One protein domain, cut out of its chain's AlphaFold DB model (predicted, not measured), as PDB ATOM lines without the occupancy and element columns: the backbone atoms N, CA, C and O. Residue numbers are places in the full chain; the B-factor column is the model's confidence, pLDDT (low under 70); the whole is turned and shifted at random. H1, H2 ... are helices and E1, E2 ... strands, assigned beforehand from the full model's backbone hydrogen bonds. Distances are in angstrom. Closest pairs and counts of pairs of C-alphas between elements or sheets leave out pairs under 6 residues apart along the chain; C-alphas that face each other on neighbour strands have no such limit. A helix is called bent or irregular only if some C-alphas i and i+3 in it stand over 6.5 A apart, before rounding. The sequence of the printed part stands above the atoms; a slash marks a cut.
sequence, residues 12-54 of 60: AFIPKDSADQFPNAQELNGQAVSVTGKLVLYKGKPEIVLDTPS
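Overview. This is residues 12 to 54 of the 60 residues of an uncharacterized protein of Verrucomicrobia bacterium (UniProt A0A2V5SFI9). A small two-stranded hairpin, E2 and E3, makes one end of the domain, and from it the chain swings round in a wide loop: residues 12 to 13 lie beside the last residues of E3, short helix H1 follows, short helix H2 lies at the other end, and strand E1 leads back into E2. Residues 26 to 34, of which 26 to 28 belong to H2, stand free on the far part of this loop. The printed part has 43 residues, with two named helices and three named strands in the order H1, H2, E1, E2, E3; the sheet is E2 - E3, antiparallel, and the class is mixed, helices and strands. The whole is only just compact, close to loose, with a radius of gyration of the C-alphas of 10.8 A and spans of 28 by 24 by 16 A.

Along the chain. E2 is residues 38 to 42, 11.9 A from first to last C-alpha, beginning at C-alpha 38 at (40.484, 81.627, 225.167). E3 is residues 45 to 49, 12.5 A long, ending at C-alpha 49 at (40.504, 80.436, 230.341). E1 is residues 33 to 35. H1, residues 16 to 21, is 10.0 A long and begins at C-alpha 16 at (41.008, 84.283, 240.760); it is irregular, with C-alphas 17 and 20 at 7.4 A. H2 is residues 25 to 28.

Arrangement. E2 and E3 form a hairpin of antiparallel neighbour strands, their directions at 143 degrees. C-alphas 39 and 48 face each other at 4.6 A; N 40 and O 47 are within hydrogen-bond range at 2.8 A, and N 49 and O 38 at 2.9 A. Residues 12 to 13 pair with residues 48 to 49 of E3, parallel. E1 pairs with no named strand; it runs on into E2 across a break of 2 residues, at 86 degrees. The closest C-alphas of E1 and E3 are those of Val 35 and Ile 48, 7.9 A apart. H2 and E1 meet only through their link. H1 is apart from H2, E1, E2 and E3, and H2 is apart from E2 and E3. In H1, 0 of 2 O i to N i+4 pairs and 2 of 3 O i to N i+3 pairs are within hydrogen-bond range; H2 is too short for an O i to N i+4 pair.

Size, cuts and confidence. The two C-alphas farthest apart are those of Asn 24 and Gly 44, at 28.6 A. The body without the residues that stand free has 34 residues and spans 29 by 17 by 13 A. The printed part, residues 12 to 54, has no cut, and the links H1 to H2, H2 to E1, E1 to E2 and E2 to E3 are tight. The mean pLDDT of the printed part of this model is 94.9, and no printed residue is under 70.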
ATOM      1  N   ALA A  12      40.893  73.402 231.950       95.69
ATOM      2  CA  ALA A  12      40.112  74.632 231.944       95.69
ATOM      3  C   ALA A  12      40.409  75.394 233.242       95.69
ATOM      4  O   ALA A  12      40.319  74.822 234.329       95.69
ATOM      5  N   PHE A  13      40.822  76.652 233.131       96.69
ATOM      6  CA  PHE A  13      41.302  77.466 234.239       96.69
ATOM      7  C   PHE A  13      40.325  78.606 234.526       96.69
ATOM      8  O   PHE A  13      40.026  79.402 233.638       96.69
ATOM      9  N   ILE A  14      39.860  78.692 235.771       97.00
ATOM     10  CA  ILE A  14      39.073  79.819 236.284       97.00
ATOM     11  C   ILE A  14      40.049  80.772 236.994       97.00
ATOM     12  O   ILE A  14      40.628  80.383 238.015       97.00
ATOM     13  N   PRO A  15      40.274  81.995 236.478       96.38
ATOM     14  CA  PRO A  15      41.102  82.991 237.147       96.38
ATOM     15  C   PRO A  15      40.530  83.388 238.507       96.38
ATOM     16  O   PRO A  15      39.319  83.359 238.718       96.38
ATOM     17  N   LYS A  16      41.405  83.834 239.416       96.50
ATOM     18  CA  LYS A  16      41.008  84.283 240.760       96.50
ATOM     19  C   LYS A  16      39.916  85.357 240.717       96.50
ATOM     20  O   LYS A  16      38.962  85.262 241.476       96.50
ATOM     21  N   ASP A  17      40.039  86.316 239.805       97.00
ATOM     22  CA  ASP A  17      39.103  87.441 239.671       97.00
ATOM     23  C   ASP A  17      37.706  87.005 239.191       97.00
ATOM     24  O   ASP A  17      36.732  87.731 239.373       97.00
ATOM     25  N   SER A  18      37.593  85.805 238.616       97.06
ATOM     26  CA  SER A  18      36.329  85.230 238.144       97.06
ATOM     27  C   SER A  18      35.771  84.171 239.095       97.06
ATOM     28  O   SER A  18      34.631  83.751 238.917       97.06
ATOM     29  N   ALA A  19      36.537  83.733 240.102       95.31
ATOM     30  CA  ALA A  19      36.210  82.583 240.948       95.31
ATOM     31  C   ALA A  19      34.853  82.713 241.663       95.31
ATOM     32  O   ALA A  19      34.118  81.732 241.749       95.31
ATOM     33  N   ASP A  20      34.483  83.926 242.084       96.69
ATOM     34  CA  ASP A  20      33.208  84.202 242.761       96.69
ATOM     35  C   ASP A  20      31.980  83.925 241.872       96.69
ATOM     36  O   ASP A  20      30.885  83.684 242.378       96.69
ATOM     37  N   GLN A  21      32.147  83.902 240.544       96.19
ATOM     38  CA  GLN A  21      31.077  83.548 239.605       96.19
ATOM     39  C   GLN A  21      30.852  82.032 239.496       96.19
ATOM     40  O   GLN A  21      29.847  81.604 238.929       96.19
ATOM     41  N   PHE A  22      31.759  81.210 240.032       94.94
ATOM     42  CA  PHE A  22      31.709  79.747 239.954       94.94
ATOM     43  C   PHE A  22      31.587  79.096 241.345       94.94
ATOM     44  O   PHE A  22      32.392  78.222 241.681       94.94
ATOM     45  N   PRO A  23      30.574  79.452 242.160       91.81
ATOM     46  CA  PRO A  23      30.456  78.959 243.536       91.81
ATOM     47  C   PRO A  23      30.316  77.430 243.625       91.81
ATOM     48  O   PRO A  23      30.691  76.837 244.631       91.81
ATOM     49  N   ASN A  24      29.827  76.794 242.555       88.25
ATOM     50  CA  ASN A  24      29.502  75.369 242.509       88.25
ATOM     51  C   ASN A  24      30.351  74.592 241.485       88.25
ATOM     52  O   ASN A  24      29.916  73.564 240.964       88.25
ATOM     53  N   ALA A  25      31.559  75.062 241.155       90.56
ATOM     54  CA  ALA A  25      32.417  74.399 240.163       90.56
ATOM     55  C   ALA A  25      32.687  72.913 240.488       90.56
ATOM     56  O   ALA A  25      32.835  72.090 239.586       90.56
ATOM     57  N   GLN A  26      32.710  72.557 241.773       91.31
ATOM     58  CA  GLN A  26      32.933  71.199 242.270       91.31
ATOM     59  C   GLN A  26      31.821  70.223 241.856       91.31
ATOM     60  O   GLN A  26      32.086  69.027 241.749       91.31
ATOM     61  N   GLU A  27      30.605  70.702 241.574       93.31
ATOM     62  CA  GLU A  27      29.501  69.863 241.082       93.31
ATOM     63  C   GLU A  27      29.765  69.301 239.674       93.31
ATOM     64  O   GLU A  27      29.098  68.362 239.240       93.31
ATOM     65  N   LEU A  28      30.740  69.858 238.950       92.06
ATOM     66  CA  LEU A  28      31.148  69.379 237.628       92.06
ATOM     67  C   LEU A  28      32.100  68.178 237.704       92.06
ATOM     68  O   LEU A  28      32.400  67.564 236.679       92.06
ATOM     69  N   ASN A  29      32.581  67.817 238.896       92.38
ATOM     70  CA  ASN A  29      33.457  66.665 239.069       92.38
ATOM     71  C   ASN A  29      32.755  65.378 238.610       92.38
ATOM     72  O   ASN A  29      31.651  65.058 239.043       92.38
ATOM     73  N   GLY A  30      33.413  64.633 237.719       91.31
ATOM     74  CA  GLY A  30      32.866  63.405 237.133       91.31
ATOM     75  C   GLY A  30      31.795  63.625 236.057       91.31
ATOM     76  O   GLY A  30      31.312  62.648 235.494       91.31
ATOM     77  N   GLN A  31      31.441  64.875 235.741       91.88
ATOM     78  CA  GLN A  31      30.475  65.205 234.694       91.88
ATOM     79  C   GLN A  31      31.174  65.436 233.351       91.88
ATOM     80  O   GLN A  31      32.230  66.066 233.275       91.88
ATOM     81  N   ALA A  32      30.551  64.974 232.267       92.62
ATOM     82  CA  ALA A  32      30.957  65.359 230.924       92.62
ATOM     83  C   ALA A  32      30.421  66.765 230.611       92.62
ATOM     84  O   ALA A  32      29.211  67.004 230.607       92.62
ATOM     85  N   VAL A  33      31.325  67.701 230.326       94.00
ATOM     86  CA  VAL A  33      30.985  69.094 230.009       94.00
ATOM     87  C   VAL A  33      31.640  69.537 228.705       94.00
ATOM     88  O   VAL A  33      32.706  69.054 228.325       94.00
ATOM     89  N   SER A  34      30.997  70.478 228.024       95.00
ATOM     90  CA  SER A  34      31.574  71.256 226.931       95.00
ATOM     91  C   SER A  34      32.093  72.578 227.480       95.00
ATOM     92  O   SER A  34      31.414  73.229 228.276       95.00
ATOM     93  N   VAL A  35      33.282  72.981 227.043       95.50
ATOM     94  CA  VAL A  35      33.965  74.184 227.529       95.50
ATOM     95  C   VAL A  35      34.356  75.063 226.343       95.50
ATOM     96  O   VAL A  35      34.805  74.555 225.317       95.50
ATOM     97  N   THR A  36      34.177  76.379 226.445       97.12
ATOM     98  CA  THR A  36      34.552  77.337 225.391       97.12
ATOM     99  C   THR A  36      35.232  78.556 225.993       97.12
ATOM    100  O   THR A  36      34.738  79.137 226.948       97.12
ATOM    101  N   GLY A  37      36.351  78.995 225.430       96.56
ATOM    102  CA  GLY A  37      37.054  80.171 225.930       96.56
ATOM    103  C   GLY A  37      38.363  80.408 225.200       96.56
ATOM    104  O   GLY A  37      38.638  79.793 224.167       96.56
ATOM    105  N   LYS A  38      39.182  81.302 225.747       97.25
ATOM    106  CA  LYS A  38      40.484  81.627 225.167       97.25
ATOM    107  C   LYS A  38      41.470  80.486 225.415       97.25
ATOM    108  O   LYS A  38      41.762  80.177 226.566       97.25
ATOM    109  N   LEU A  39      42.019  79.915 224.342       96.94
ATOM    110  CA  LEU A  39      43.133  78.969 224.413       96.94
ATOM    111  C   LEU A  39      44.441  79.729 224.666       96.94
ATOM    112  O   LEU A  39      44.805  80.622 223.899       96.94
ATOM    113  N   VAL A  40      45.153  79.367 225.727       96.81
ATOM    114  CA  VAL A  40      46.445  79.955 226.095       96.81
ATOM    115  C   VAL A  40      47.465  78.867 226.391       96.81
ATOM    116  O   VAL A  40      47.111  77.734 226.703       96.81
ATOM    117  N   LEU A  41      48.747  79.217 226.307       96.56
ATOM    118  CA  LEU A  41      49.836  78.344 226.726       96.56
ATOM    119  C   LEU A  41      50.347  78.798 228.098       96.56
ATOM    120  O   LEU A  41      51.011  79.827 228.203       96.56
ATOM    121  N   TYR A  42      50.073  78.025 229.145       94.38
ATOM    122  CA  TYR A  42      50.577  78.270 230.494       94.38
ATOM    123  C   TYR A  42      51.696  77.279 230.824       94.38
ATOM    124  O   TYR A  42      51.495  76.066 230.838       94.38
ATOM    125  N   LYS A  43      52.918  77.784 231.041       93.94
ATOM    126  CA  LYS A  43      54.122  76.966 231.312       93.94
ATOM    127  C   LYS A  43      54.305  75.800 230.319       93.94
ATOM    128  O   LYS A  43      54.650  74.684 230.705       93.94
ATOM    129  N   GLY A  44      54.041  76.057 229.037       92.06
ATOM    130  CA  GLY A  44      54.149  75.056 227.970       92.06
ATOM    131  C   GLY A  44      52.979  74.068 227.883       92.06
ATOM    132  O   GLY A  44      53.066  73.115 227.113       92.06
ATOM    133  N   LYS A  45      51.894  74.270 228.641       90.62
ATOM    134  CA  LYS A  45      50.676  73.451 228.587       90.62
ATOM    135  C   LYS A  45      49.494  74.260 228.052       90.62
ATOM    136  O   LYS A  45      49.322  75.399 228.483       90.62
ATOM    137  N   PRO A  46      48.705  73.720 227.110       93.56
ATOM    138  CA  PRO A  46      47.515  74.399 226.627       93.56
ATOM    139  C   PRO A  46      46.410  74.361 227.688       93.56
ATOM    140  O   PRO A  46      46.135  73.306 228.263       93.56
ATOM    141  N   GLU A  47      45.777  75.504 227.920       96.75
ATOM    142  CA  GLU A  47      44.660  75.666 228.852       96.75
ATOM    143  C   GLU A  47      43.589  76.575 228.230       96.75
ATOM    144  O   GLU A  47      43.910  77.456 227.429       96.75
ATOM    145  N   ILE A  48      42.317  76.378 228.584       97.88
ATOM    146  CA  ILE A  48      41.226  77.304 228.235       97.88
ATOM    147  C   ILE A  48      40.902  78.168 229.452       97.88
ATOM    148  O   ILE A  48      40.619  77.632 230.520       97.88
ATOM    149  N   VAL A  49      40.897  79.489 229.286       98.00
ATOM    150  CA  VAL A  49      40.504  80.436 230.341       98.00
ATOM    151  C   VAL A  49      38.982  80.609 230.377       98.00
ATOM    152  O   VAL A  49      38.354  80.809 229.330       98.00
ATOM    153  N   LEU A  50      38.407  80.527 231.580       97.62
ATOM    154  CA  LEU A  50      36.979  80.668 231.863       97.62
ATOM    155  C   LEU A  50      36.713  81.913 232.704       97.62
ATOM    156  O   LEU A  50      37.001  81.944 233.898       97.62
ATOM    157  N   ASP A  51      36.122  82.920 232.073       97.31
ATOM    158  CA  ASP A  51      35.826  84.207 232.695       97.31
ATOM    159  C   ASP A  51      34.379  84.283 233.208       97.31
ATOM    160  O   ASP A  51      34.096  85.039 234.135       97.31
ATOM    161  N   THR A  52      33.465  83.491 232.633       96.50
ATOM    162  CA  THR A  52      32.037  83.462 232.998       96.50
ATOM    163  C   THR A  52      31.460  82.036 233.009       96.50
ATOM    164  O   THR A  52      31.906  81.189 232.228       96.50
ATOM    165  N   PRO A  53      30.406  81.747 233.800       95.50
ATOM    166  CA  PRO A  53      29.795  80.412 233.867       95.50
ATOM    167  C   PRO A  53      29.201  79.904 232.548       95.50
ATOM    168  O   PRO A  53      29.166  78.700 232.312       95.50
ATOM    169  N   SER A  54      28.775  80.809 231.659       95.69
ATOM    170  CA  SER A  54      28.164  80.457 230.363       95.69
ATOM    171  C   SER A  54      29.103  79.698 229.412       95.69
ATOM    172  O   SER A  54      28.657  79.057 228.457       95.69
TER     173      SER A  54